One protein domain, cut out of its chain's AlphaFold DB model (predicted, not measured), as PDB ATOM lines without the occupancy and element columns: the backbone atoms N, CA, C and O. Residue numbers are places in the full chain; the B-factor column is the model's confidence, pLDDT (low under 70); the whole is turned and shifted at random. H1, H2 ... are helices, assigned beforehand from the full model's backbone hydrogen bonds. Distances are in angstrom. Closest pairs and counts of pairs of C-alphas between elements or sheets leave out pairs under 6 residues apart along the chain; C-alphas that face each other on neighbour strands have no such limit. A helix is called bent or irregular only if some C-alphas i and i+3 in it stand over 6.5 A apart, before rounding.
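This is residues 13 to 105 of the 157 residues of an uncharacterized protein of Magnetospirillum gryphiswaldense (strain DSM 6361 / JCM 21280 / NBRC 15271 / MSR-1) (UniProt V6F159). A small all-helix domain has H3 nearest its middle, H2 packed on H3 at a steep tilt, and a helical hairpin, H4 and H5, that meets H3 mainly through the first part of H4. The short H1 packs on both H3 and that first part of H4, while a long loop, residues 40 to 53, arches round the outside between H2 and H3. The printed part has 93 residues, with five named helices in the order H1, H2, H3, H4, H5 and no named strand. It is compact, with a radius of gyration of the C-alphas of 11.8 A, and its rounded outline spans 34 by 29 by 27 A.

H1, residues 19 to 22, touches H3, residues 54 to 66, and the closest C-alphas, those of Leu 22 and Val 60, are 6.7 A apart. H1 also touches H4, residues 69 to 85, with residues 70 to 75 of H4 alone; the closest C-alphas, those of Glu 20 and Ala 74, are 5.1 A apart. H2, residues 32 to 39, touches H3 at a steep tilt of 42 degrees, the same way, with the closest C-alphas, those of Ile 35 and Gly 61, 4.6 A apart. H3 is the hub, touching the four other helices. Its residues 60 to 64 alone touch H4, at a steep tilt of 54 degrees, opposite ways; the closest C-alphas, those of Leu 63 and Ala 71, are 5.6 A apart. H4 has a kink of 46 degrees near residue 77 and is irregular, but only just: C-alphas 74 and 77 are 7.0 A apart. H4 and H5, residues 87 to 98, form a hairpin at a shallow tilt of 15 degrees, opposite ways, with the closest C-alphas, those of Ala 83 and Tyr 90, 5.1 A apart. H5 only just touches H3, with 3 pairs of C-alphas within 8 A, the closest those of Leu 64 and Ala 93 at 6.7 A. H1 and H5 are apart. Every O i to N i+4 pair is within hydrogen-bond range in H2, H3 and H5, against 9 of 13 in H4, and H1 is too short for such a pair.

H1 begins at C-alpha 19, at (40.252, -41.618, 106.685), and is 5.6 A long. H2 measures 10.6 A and H3 18.1 A from first to last C-alpha. H4, the longest by residues, measures 24.9 A and begins at C-alpha 69, at (33.645, -47.209, 101.720). H5 measures 16.4 A and ends at C-alpha 98, at (33.443, -57.227, 105.387).

The two C-alphas farthest apart, those of Tyr 50 and Glu 100, are 35.3 A apart. The link from H2 to H3 is long, with 14 residues. The printed part has no cut, and no printed residue is under 70 in pLDDT.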
ATOM      1  N   LYS A  13      38.411 -35.156 115.336       80.50
ATOM      2  CA  LYS A  13      37.210 -34.706 114.621       80.50
ATOM      3  C   LYS A  13      37.483 -34.516 113.128       80.50
ATOM      4  O   LYS A  13      36.666 -34.920 112.306       80.50
ATOM      5  N   ASP A  14      38.623 -33.917 112.804       80.56
ATOM      6  CA  ASP A  14      39.020 -33.613 111.428       80.56
ATOM      7  C   ASP A  14      39.645 -34.830 110.735       80.56
ATOM      8  O   ASP A  14      39.603 -34.948 109.516       80.56
ATOM      9  N   ASP A  15      40.238 -35.744 111.498       83.81
ATOM     10  CA  ASP A  15      40.905 -36.925 110.955       83.81
ATOM     11  C   ASP A  15      39.918 -38.066 110.676       83.81
ATOM     12  O   ASP A  15      40.145 -38.861 109.768       83.81
ATOM     13  N   LEU A  16      38.781 -38.121 111.382       84.62
ATOM     14  CA  LEU A  16      37.692 -39.048 111.051       84.62
ATOM     15  C   LEU A  16      36.978 -38.692 109.738       84.62
ATOM     16  O   LEU A  16      36.405 -39.579 109.113       84.62
ATOM     17  N   SER A  17      37.004 -37.424 109.310       84.12
ATOM     18  CA  SER A  17      36.428 -37.006 108.024       84.12
ATOM     19  C   SER A  17      37.373 -37.214 106.836       84.12
ATOM     20  O   SER A  17      36.933 -37.097 105.696       84.12
ATOM     21  N   VAL A  18      38.644 -37.552 107.091       86.75
ATOM     22  CA  VAL A  18      39.662 -37.844 106.068       86.75
ATOM     23  C   VAL A  18      40.391 -39.148 106.436       86.75
ATOM     24  O   VAL A  18      41.511 -39.104 106.964       86.75
ATOM     25  N   PRO A  19      39.767 -40.322 106.200       85.06
ATOM     26  CA  PRO A  19      40.252 -41.618 106.685       85.06
ATOM     27  C   PRO A  19      41.693 -41.964 106.284       85.06
ATOM     28  O   PRO A  19      42.406 -42.643 107.027       85.06
ATOM     29  N   GLU A  20      42.169 -41.461 105.144       86.75
ATOM     30  CA  GLU A  20      43.522 -41.679 104.621       86.75
ATOM     31  C   GLU A  20      44.600 -41.194 105.597       86.75
ATOM     32  O   GLU A  20      45.693 -41.766 105.670       86.75
ATOM     33  N   ARG A  21      44.283 -40.176 106.409       85.19
ATOM     34  CA  ARG A  21      45.182 -39.670 107.451       85.19
ATOM     35  C   ARG A  21      45.459 -40.698 108.534       85.19
ATOM     36  O   ARG A  21      46.484 -40.591 109.188       85.19
ATOM     37  N   LEU A  22      44.610 -41.703 108.715       86.62
ATOM     38  CA  LEU A  22      44.815 -42.762 109.702       86.62
ATOM     39  C   LEU A  22      45.402 -44.042 109.083       86.62
ATOM     40  O   LEU A  22      45.881 -44.908 109.813       86.62
ATOM     41  N   GLY A  23      45.473 -44.142 107.752       84.50
ATOM     42  CA  GLY A  23      45.981 -45.329 107.049       84.50
ATOM     43  C   GLY A  23      47.455 -45.665 107.334       84.50
ATOM     44  O   GLY A  23      47.883 -46.818 107.225       84.50
ATOM     45  N   HIS A  24      48.253 -44.683 107.759       86.75
ATOM     46  CA  HIS A  24      49.664 -44.876 108.121       86.75
ATOM     47  C   HIS A  24      49.873 -45.305 109.584       86.75
ATOM     48  O   HIS A  24      51.005 -45.560 109.990       86.75
ATOM     49  N   TYR A  25      48.805 -45.411 110.380       88.94
ATOM     50  CA  TYR A  25      48.903 -45.753 111.795       88.94
ATOM     51  C   TYR A  25      49.461 -47.163 112.019       88.94
ATOM     52  O   TYR A  25      48.918 -48.134 111.501       88.94
ATOM     53  N   GLN A  26      50.516 -47.289 112.824       90.06
ATOM     54  CA  GLN A  26      51.112 -48.570 113.213       90.06
ATOM     55  C   GLN A  26      50.560 -49.008 114.582       90.06
ATOM     56  O   GLN A  26      50.939 -48.418 115.601       90.06
ATOM     57  N   PRO A  27      49.653 -50.002 114.644       90.12
ATOM     58  CA  PRO A  27      49.133 -50.507 115.907       90.12
ATOM     59  C   PRO A  27      50.241 -51.187 116.714       90.12
ATOM     60  O   PRO A  27      51.127 -51.835 116.168       90.12
ATOM     61  N   THR A  28      50.168 -51.076 118.035       91.81
ATOM     62  CA  THR A  28      51.071 -51.761 118.964       91.81
ATOM     63  C   THR A  28      50.250 -52.621 119.913       91.81
ATOM     64  O   THR A  28      49.069 -52.348 120.139       91.81
ATOM     65  N   ARG A  29      50.882 -53.599 120.570       89.81
ATOM     66  CA  ARG A  29      50.217 -54.400 121.616       89.81
ATOM     67  C   ARG A  29      49.594 -53.541 122.723       89.81
ATOM     68  O   ARG A  29      48.572 -53.910 123.282       89.81
ATOM     69  N   LYS A  30      50.181 -52.376 123.022       89.19
ATOM     70  CA  LYS A  30      49.673 -51.449 124.048       89.19
ATOM     71  C   LYS A  30      48.494 -50.599 123.572       89.19
ATOM     72  O   LYS A  30      47.732 -50.120 124.402       89.19
ATOM     73  N   SER A  31      48.343 -50.387 122.264       91.06
ATOM     74  CA  SER A  31      47.264 -49.566 121.702       91.06
ATOM     75  C   SER A  31      46.080 -50.380 121.176       91.06
ATOM     76  O   SER A  31      44.983 -49.834 121.074       91.06
ATOM     77  N   ALA A  32      46.260 -51.678 120.909       92.25
ATOM     78  CA  ALA A  32      45.183 -52.587 120.509       92.25
ATOM     79  C   ALA A  32      43.984 -52.599 121.489       92.25
ATOM     80  O   ALA A  32      42.852 -52.461 121.017       92.25
ATOM     81  N   PRO A  33      44.172 -52.623 122.828       92.44
ATOM     82  CA  PRO A  33      43.051 -52.532 123.766       92.44
ATOM     83  C   PRO A  33      42.241 -51.240 123.627       92.44
ATOM     84  O   PRO A  33      41.038 -51.245 123.861       92.44
ATOM     85  N   LEU A  34      42.870 -50.135 123.208       93.06
ATOM     86  CA  LEU A  34      42.173 -48.868 123.001       93.06
ATOM     87  C   LEU A  34      41.310 -48.890 121.736       93.06
ATOM     88  O   LEU A  34      40.183 -48.406 121.762       93.06
ATOM     89  N   ILE A  35      41.815 -49.480 120.647       93.38
ATOM     90  CA  ILE A  35      41.016 -49.699 119.432       93.38
ATOM     91  C   ILE A  35      39.793 -50.547 119.785       93.38
ATOM     92  O   ILE A  35      38.667 -50.189 119.444       93.38
ATOM     93  N   ARG A  36      40.016 -51.642 120.522       93.12
ATOM     94  CA  ARG A  36      38.959 -52.542 120.985       93.12
ATOM     95  C   ARG A  36      37.926 -51.815 121.844       93.12
ATOM     96  O   ARG A  36      36.739 -51.980 121.603       93.12
ATOM     97  N   ALA A  37      38.373 -50.988 122.787       92.81
ATOM     98  CA  ALA A  37      37.504 -50.226 123.682       92.81
ATOM     99  C   ALA A  37      36.564 -49.258 122.950       92.81
ATOM    100  O   ALA A  37      35.462 -49.013 123.428       92.81
ATOM    101  N   VAL A  38      36.996 -48.698 121.816       91.25
ATOM    102  CA  VAL A  38      36.158 -47.808 120.994       91.25
ATOM    103  C   VAL A  38      35.242 -48.596 120.062       91.25
ATOM    104  O   VAL A  38      34.117 -48.179 119.803       91.25
ATOM    105  N   PHE A  39      35.725 -49.717 119.530       88.94
ATOM    106  CA  PHE A  39      34.989 -50.524 118.563       88.94
ATOM    107  C   PHE A  39      33.905 -51.411 119.202       88.94
ATOM    108  O   PHE A  39      32.852 -51.625 118.602       88.94
ATOM    109  N   GLN A  40      34.152 -51.950 120.397       87.62
ATOM    110  CA  GLN A  40      33.218 -52.847 121.074       87.62
ATOM    111  C   GLN A  40      32.142 -52.087 121.853       87.62
ATOM    112  O   GLN A  40      32.327 -50.952 122.285       87.62
ATOM    113  N   ALA A  41      31.002 -52.747 122.051       84.25
ATOM    114  CA  ALA A  41      29.908 -52.208 122.843       84.25
ATOM    115  C   ALA A  41      30.296 -52.059 124.324       84.25
ATOM    116  O   ALA A  41      31.008 -52.893 124.883       84.25
ATOM    117  N   GLY A  42      29.748 -51.028 124.965       87.00
ATOM    118  CA  GLY A  42      29.941 -50.743 126.385       87.00
ATOM    119  C   GLY A  42      30.567 -49.374 126.633       87.00
ATOM    120  O   GLY A  42      31.044 -48.701 125.723       87.00
ATOM    121  N   ALA A  43      30.542 -48.947 127.894       86.81
ATOM    122  CA  ALA A  43      31.237 -47.745 128.332       86.81
ATOM    123  C   ALA A  43      32.623 -48.138 128.856       86.81
ATOM    124  O   ALA A  43      32.727 -48.855 129.849       86.81
ATOM    125  N   THR A  44      33.678 -47.652 128.201       89.56
ATOM    126  CA  THR A  44      35.062 -47.925 128.606       89.56
ATOM    127  C   THR A  44      35.797 -46.621 128.882       89.56
ATOM    128  O   THR A  44      35.823 -45.724 128.043       89.56
ATOM    129  N   MET A  45      36.438 -46.527 130.047       89.56
ATOM    130  CA  MET A  45      37.395 -45.466 130.352       89.56
ATOM    131  C   MET A  45      38.806 -45.992 130.096       89.56
ATOM    132  O   MET A  45      39.218 -46.984 130.691       89.56
ATOM    133  N   ALA A  46      39.554 -45.324 129.220       86.69
ATOM    134  CA  ALA A  46      40.914 -45.722 128.888       86.69
ATOM    135  C   ALA A  46      41.928 -44.653 129.300       86.69
ATOM    136  O   ALA A  46      41.800 -43.479 128.954       86.69
ATOM    137  N   ILE A  47      42.966 -45.086 130.012       85.06
ATOM    138  CA  ILE A  47      44.062 -44.240 130.485       85.06
ATOM    139  C   ILE A  47      45.345 -44.730 129.816       85.06
ATOM    140  O   ILE A  47      45.676 -45.909 129.884       85.06
ATOM    141  N   ALA A  48      46.085 -43.830 129.170       84.56
ATOM    142  CA  ALA A  48      47.408 -44.150 128.640       84.56
ATOM    143  C   ALA A  48      48.339 -42.933 128.684       84.56
ATOM    144  O   ALA A  48      47.879 -41.788 128.715       84.56
ATOM    145  N   ALA A  49      49.650 -43.174 128.649       83.44
ATOM    146  CA  ALA A  49      50.679 -42.135 128.704       83.44
ATOM    147  C   ALA A  49      50.624 -41.182 127.496       83.44
ATOM    148  O   ALA A  49      50.175 -41.555 126.407       83.44
ATOM    149  N   TYR A  50      51.043 -39.926 127.673       78.38
ATOM    150  CA  TYR A  50      51.168 -38.979 126.558       78.38
ATOM    151  C   TYR A  50      52.056 -39.563 125.446       78.38
ATOM    152  O   TYR A  50      53.000 -40.297 125.722       78.38
ATOM    153  N   GLY A  51      51.704 -39.312 124.184       78.94
ATOM    154  CA  GLY A  51      52.431 -39.872 123.040       78.94
ATOM    155  C   GLY A  51      52.175 -41.358 122.740       78.94
ATOM    156  O   GLY A  51      52.654 -41.848 121.727       78.94
ATOM    157  N   SER A  52      51.358 -42.083 123.517       80.12
ATOM    158  CA  SER A  52      51.062 -43.509 123.260       80.12
ATOM    159  C   SER A  52      50.134 -43.777 122.059       80.12
ATOM    160  O   SER A  52      49.614 -44.881 121.909       80.12
ATOM    161  N   GLY A  53      49.841 -42.756 121.247       85.62
ATOM    162  CA  GLY A  53      48.957 -42.873 120.085       85.62
ATOM    163  C   GLY A  53      47.467 -43.019 120.413       85.62
ATOM    164  O   GLY A  53      46.733 -43.554 119.587       85.62
ATOM    165  N   LYS A  54      47.003 -42.549 121.585       89.75
ATOM    166  CA  LYS A  54      45.595 -42.674 122.020       89.75
ATOM    167  C   LYS A  54      44.594 -42.189 120.975       89.75
ATOM    168  O   LYS A  54      43.677 -42.909 120.606       89.75
ATOM    169  N   SER A  55      44.800 -40.971 120.484       89.56
ATOM    170  CA  SER A  55      43.905 -40.357 119.507       89.56
ATOM    171  C   SER A  55      43.888 -41.145 118.198       89.56
ATOM    172  O   SER A  55      42.824 -41.384 117.651       89.56
ATOM    173  N   LEU A  56      45.040 -41.637 117.731       90.06
ATOM    174  CA  LEU A  56      45.109 -42.437 116.503       90.06
ATOM    175  C   LEU A  56      44.392 -43.782 116.658       90.06
ATOM    176  O   LEU A  56      43.600 -44.151 115.798       90.06
ATOM    177  N   ALA A  57      44.614 -44.486 117.769       92.06
ATOM    178  CA  ALA A  57      43.923 -45.743 118.048       92.06
ATOM    179  C   ALA A  57      42.407 -45.545 118.219       92.06
ATOM    180  O   ALA A  57      41.629 -46.336 117.687       92.06
ATOM    181  N   ALA A  58      41.976 -44.465 118.876       92.00
ATOM    182  CA  ALA A  58      40.562 -44.105 118.948       92.00
ATOM    183  C   ALA A  58      39.982 -43.758 117.567       92.00
ATOM    184  O   ALA A  58      38.846 -44.113 117.274       92.00
ATOM    185  N   GLY A  59      40.767 -43.117 116.699       92.12
ATOM    186  CA  GLY A  59      40.367 -42.781 115.334       92.12
ATOM    187  C   GLY A  59      40.177 -44.026 114.479       92.12
ATOM    188  O   GLY A  59      39.159 -44.164 113.813       92.12
ATOM    189  N   VAL A  60      41.110 -44.978 114.562       93.50
ATOM    190  CA  VAL A  60      40.989 -46.284 113.898       93.50
ATOM    191  C   VAL A  60      39.763 -47.043 114.403       93.50
ATOM    192  O   VAL A  60      38.989 -47.542 113.591       93.50
ATOM    193  N   GLY A  61      39.536 -47.076 115.720       93.12
ATOM    194  CA  GLY A  61      38.314 -47.645 116.298       93.12
ATOM    195  C   GLY A  61      37.045 -46.960 115.782       93.12
ATOM    196  O   GLY A  61      36.095 -47.631 115.391       93.12
ATOM    197  N   GLY A  62      37.049 -45.628 115.691       92.81
ATOM    198  CA  GLY A  62      35.941 -44.851 115.138       92.81
ATOM    199  C   GLY A  62      35.678 -45.146 113.659       92.81
ATOM    200  O   GLY A  62      34.533 -45.349 113.272       92.81
ATOM    201  N   LEU A  63      36.721 -45.245 112.831       93.06
ATOM    202  CA  LEU A  63      36.585 -45.616 111.421       93.06
ATOM    203  C   LEU A  63      36.054 -47.049 111.244       93.06
ATOM    204  O   LEU A  63      35.258 -47.286 110.337       93.06
ATOM    205  N   LEU A  64      36.427 -47.988 112.126       93.62
ATOM    206  CA  LEU A  64      35.857 -49.344 112.150       93.62
ATOM    207  C   LEU A  64      34.361 -49.326 112.498       93.62
ATOM    208  O   LEU A  64      33.575 -50.075 111.914       93.62
ATOM    209  N   VAL A  65      33.945 -48.461 113.427       93.00
ATOM    210  CA  VAL A  65      32.522 -48.260 113.736       93.00
ATOM    211  C   VAL A  65      31.802 -47.649 112.535       93.00
ATOM    212  O   VAL A  65      30.778 -48.195 112.121       93.00
ATOM    213  N   ALA A  66      32.343 -46.578 111.948       92.25
ATOM    214  CA  ALA A  66      31.756 -45.874 110.810       92.25
ATOM    215  C   ALA A  66      31.567 -46.791 109.591       92.25
ATOM    216  O   ALA A  66      30.482 -46.826 109.011       92.25
ATOM    217  N   ASN A  67      32.601 -47.572 109.257       93.19
ATOM    218  CA  ASN A  67      32.598 -48.587 108.202       93.19
ATOM    219  C   ASN A  67      32.114 -48.079 106.824       93.19
ATOM    220  O   ASN A  67      31.461 -48.809 106.081       93.19
ATOM    221  N   SER A  68      32.412 -46.821 106.477       90.94
ATOM    222  CA  SER A  68      32.143 -46.279 105.137       90.94
ATOM    223  C   SER A  68      33.085 -46.885 104.088       90.94
ATOM    224  O   SER A  68      34.105 -47.488 104.433       90.94
ATOM    225  N   ALA A  69      32.784 -46.714 102.798       90.38
ATOM    226  CA  ALA A  69      33.645 -47.209 101.720       90.38
ATOM    227  C   ALA A  69      35.071 -46.625 101.803       90.38
ATOM    228  O   ALA A  69      36.057 -47.349 101.667       90.38
ATOM    229  N   GLU A  70      35.186 -45.336 102.118       89.38
ATOM    230  CA  GLU A  70      36.455 -44.629 102.313       89.38
ATOM    231  C   GLU A  70      37.207 -45.176 103.531       89.38
ATOM    232  O   GLU A  70      38.407 -45.450 103.462       89.38
ATOM    233  N   ALA A  71      36.491 -45.420 104.637       89.94
ATOM    234  CA  ALA A  71      37.067 -46.025 105.832       89.94
ATOM    235  C   ALA A  71      37.600 -47.439 105.546       89.94
ATOM    236  O   ALA A  71      38.714 -47.758 105.960       89.94
ATOM    237  N   LYS A  72      36.859 -48.266 104.795       91.88
ATOM    238  CA  LYS A  72      37.291 -49.613 104.384       91.88
ATOM    239  C   LYS A  72      38.590 -49.563 103.574       91.88
ATOM    240  O   LYS A  72      39.529 -50.301 103.882       91.88
ATOM    241  N   MET A  73      38.673 -48.666 102.586       90.25
ATOM    242  CA  MET A  73      39.878 -48.497 101.762       90.25
ATOM    243  C   MET A  73      41.089 -48.061 102.596       90.25
ATOM    244  O   MET A  73      42.168 -48.646 102.471       90.25
ATOM    245  N   ALA A  74      40.914 -47.077 103.481       90.44
ATOM    246  CA  ALA A  74      41.999 -46.560 104.311       90.44
ATOM    247  C   ALA A  74      42.453 -47.549 105.400       90.44
ATOM    248  O   ALA A  74      43.645 -47.629 105.713       90.44
ATOM    249  N   LEU A  75      41.522 -48.313 105.982       92.75
ATOM    250  CA  LEU A  75      41.803 -49.224 107.090       92.75
ATOM    251  C   LEU A  75      42.335 -50.589 106.665       92.75
ATOM    252  O   LEU A  75      42.979 -51.238 107.487       92.75
ATOM    253  N   GLY A  76      42.128 -51.034 105.423       90.75
ATOM    254  CA  GLY A  76      42.604 -52.343 104.958       90.75
ATOM    255  C   GLY A  76      44.077 -52.632 105.316       90.75
ATOM    256  O   GLY A  76      44.364 -53.669 105.926       90.75
ATOM    257  N   PRO A  77      45.025 -51.718 105.028       92.25
ATOM    258  CA  PRO A  77      46.423 -51.867 105.432       92.25
ATOM    259  C   PRO A  77      46.652 -51.847 106.950       92.25
ATOM    260  O   PRO A  77      47.548 -52.535 107.436       92.25
ATOM    261  N   VAL A  78      45.873 -51.063 107.702       93.25
ATOM    262  CA  VAL A  78      45.992 -50.953 109.167       93.25
ATOM    263  C   VAL A  78      45.510 -52.236 109.838       93.25
ATOM    264  O   VAL A  78      46.203 -52.767 110.699       93.25
ATOM    265  N   VAL A  79      44.369 -52.782 109.408       93.94
ATOM    266  CA  VAL A  79      43.816 -54.036 109.939       93.94
ATOM    267  C   VAL A  79      44.774 -55.199 109.701       93.94
ATOM    268  O   VAL A  79      44.997 -55.989 110.612       93.94
ATOM    269  N   LYS A  80      45.441 -55.267 108.542       93.50
ATOM    270  CA  LYS A  80      46.501 -56.268 108.315       93.50
ATOM    271  C   LYS A  80      47.624 -56.181 109.356       93.50
ATOM    272  O   LYS A  80      48.036 -57.213 109.865       93.50
ATOM    273  N   ARG A  81      48.052 -54.971 109.738       94.38
ATOM    274  CA  ARG A  81      49.062 -54.760 110.796       94.38
ATOM    275  C   ARG A  81      48.547 -55.122 112.191       94.38
ATOM    276  O   ARG A  81      49.323 -55.566 113.028       94.38
ATOM    277  N   ILE A  82      47.241 -54.988 112.451       93.88
ATOM    278  CA  ILE A  82      46.639 -55.451 113.717       93.88
ATOM    279  C   ILE A  82      46.866 -56.958 113.905       93.88
ATOM    280  O   ILE A  82      47.140 -57.383 115.024       93.88
ATOM    281  N   ALA A  83      46.833 -57.751 112.827       94.69
ATOM    282  CA  ALA A  83      47.028 -59.201 112.900       94.69
ATOM    283  C   ALA A  83      48.376 -59.610 113.519       94.69
ATOM    284  O   ALA A  83      48.468 -60.688 114.102       94.69
ATOM    285  N   GLU A  84      49.399 -58.757 113.413       94.06
ATOM    286  CA  GLU A  84      50.738 -58.995 113.968       94.06
ATOM    287  C   GLU A  84      50.804 -58.747 115.486       94.06
ATOM    288  O   GLU A  84      51.690 -59.265 116.169       94.06
ATOM    289  N   VAL A  85      49.873 -57.956 116.034       94.19
ATOM    290  CA  VAL A  85      49.893 -57.534 117.445       94.19
ATOM    291  C   VAL A  85      48.761 -58.118 118.286       94.19
ATOM    292  O   VAL A  85      48.989 -58.384 119.464       94.19
ATOM    293  N   ASP A  86      47.572 -58.316 117.713       94.94
ATOM    294  CA  ASP A  86      46.382 -58.870 118.374       94.94
ATOM    295  C   ASP A  86      45.499 -59.573 117.324       94.94
ATOM    296  O   ASP A  86      44.803 -58.935 116.525       94.94
ATOM    297  N   ARG A  87      45.539 -60.911 117.315       94.88
ATOM    298  CA  ARG A  87      44.813 -61.731 116.334       94.88
ATOM    299  C   ARG A  87      43.298 -61.652 116.515       94.88
ATOM    300  O   ARG A  87      42.581 -61.614 115.518       94.88
ATOM    301  N   ASP A  88      42.819 -61.593 117.750       95.06
ATOM    302  CA  ASP A  88      41.385 -61.569 118.045       95.06
ATOM    303  C   ASP A  88      40.771 -60.240 117.610       95.06
ATOM    304  O   ASP A  88      39.691 -60.201 117.024       95.06
ATOM    305  N   LEU A  89      41.480 -59.132 117.852       94.44
ATOM    306  CA  LEU A  89      41.055 -57.819 117.378       94.44
ATOM    307  C   LEU A  89      41.049 -57.763 115.853       94.44
ATOM    308  O   LEU A  89      40.136 -57.181 115.270       94.44
ATOM    309  N   TYR A  90      42.046 -58.370 115.206       95.94
ATOM    310  CA  TYR A  90      42.083 -58.469 113.753       95.94
ATOM    311  C   TYR A  90      40.848 -59.178 113.196       95.94
ATOM    312  O   TYR A  90      40.242 -58.653 112.266       95.94
ATOM    313  N   LEU A  91      40.459 -60.329 113.754       96.00
ATOM    314  CA  LEU A  91      39.297 -61.083 113.271       96.00
ATOM    315  C   LEU A  91      38.017 -60.249 113.369       96.00
ATOM    316  O   LEU A  91      37.289 -60.129 112.386       96.00
ATOM    317  N   LEU A  92      37.805 -59.592 114.510       94.56
ATOM    318  CA  LEU A  92      36.654 -58.718 114.726       94.56
ATOM    319  C   LEU A  92      36.642 -57.506 113.780       94.56
ATOM    320  O   LEU A  92      35.610 -57.156 113.208       94.56
ATOM    321  N   ALA A  93      37.793 -56.855 113.601       94.19
ATOM    322  CA  ALA A  93      37.925 -55.714 112.702       94.19
ATOM    323  C   ALA A  93      37.727 -56.127 111.235       94.19
ATOM    324  O   ALA A  93      37.082 -55.415 110.471       94.19
ATOM    325  N   HIS A  94      38.255 -57.287 110.845       95.12
ATOM    326  CA  HIS A  94      38.094 -57.833 109.504       95.12
ATOM    327  C   HIS A  94      36.632 -58.179 109.214       95.12
ATOM    328  O   HIS A  94      36.110 -57.793 108.169       95.12
ATOM    329  N   GLU A  95      35.961 -58.872 110.135       93.94
ATOM    330  CA  GLU A  95      34.532 -59.173 110.031       93.94
ATOM    331  C   GLU A  95      33.722 -57.883 109.864       93.94
ATOM    332  O   GLU A  95      32.906 -57.765 108.946       93.94
ATOM    333  N   ARG A  96      34.028 -56.858 110.670       93.12
ATOM    334  CA  ARG A  96      33.382 -55.551 110.554       93.12
ATOM    335  C   ARG A  96      33.563 -54.925 109.172       93.12
ATOM    336  O   ARG A  96      32.570 -54.506 108.586       93.12
ATOM    337  N   LEU A  97      34.787 -54.886 108.640       92.25
ATOM    338  CA  LEU A  97      35.055 -54.305 107.316       92.25
ATOM    339  C   LEU A  97      34.389 -55.086 106.173       92.25
ATOM    340  O   LEU A  97      34.047 -54.495 105.149       92.25
ATOM    341  N   SER A  98      34.181 -56.394 106.348       92.00
ATOM    342  CA  SER A  98      33.443 -57.227 105.387       92.00
ATOM    343  C   SER A  98      31.923 -57.058 105.457       92.00
ATOM    344  O   SER A  98      31.218 -57.462 104.539       92.00
ATOM    345  N   SER A  99      31.407 -56.446 106.525       92.25
ATOM    346  CA  SER A  99      29.982 -56.171 106.683       92.25
ATOM    347  C   SER A  99      29.554 -54.938 105.884       92.25
ATOM    348  O   SER A  99      30.293 -53.955 105.784       92.25
ATOM    349  N   GLU A 100      28.319 -54.946 105.386       89.75
ATOM    350  CA  GLU A 100      27.659 -53.771 104.794       89.75
ATOM    351  C   GLU A 100      27.073 -52.822 105.849       89.75
ATOM    352  O   GLU A 100      26.693 -51.693 105.544       89.75
ATOM    353  N   ALA A 101      27.008 -53.247 107.114       88.56
ATOM    354  CA  ALA A 101      26.488 -52.404 108.177       88.56
ATOM    355  C   ALA A 101      27.443 -51.234 108.449       88.56
ATOM    356  O   ALA A 101      28.607 -51.438 108.795       88.56
ATOM    357  N   THR A 102      26.934 -50.010 108.378       90.75
ATOM    358  CA  THR A 102      27.652 -48.795 108.777       90.75
ATOM    359  C   THR A 102      27.326 -48.428 110.221       90.75
ATOM    360  O   THR A 102      26.450 -49.023 110.855       90.75
ATOM    361  N   GLY A 103      28.094 -47.515 110.801       88.38
ATOM    362  CA  GLY A 103      27.869 -47.026 112.156       88.38
ATOM    363  C   GLY A 103      28.078 -45.525 112.241       88.38
ATOM    364  O   GLY A 103      28.470 -44.873 111.275       88.38
ATOM    365  N   GLN A 104      27.794 -44.966 113.409       85.50
ATOM    366  CA  GLN A 104      27.948 -43.539 113.659       85.50
ATOM    367  C   GLN A 104      28.892 -43.316 114.827       85.50
ATOM    368  O   GLN A 104      28.868 -44.048 115.814       85.50
ATOM    369  N   VAL A 105      29.708 -42.274 114.705       87.44
ATOM    370  CA  VAL A 105      30.649 -41.860 115.741       87.44
ATOM    371  C   VAL A 105      30.284 -40.447 116.161       87.44
ATOM    372  O   VAL A 105      30.409 -39.503 115.382       87.44
TER     373      VAL A 105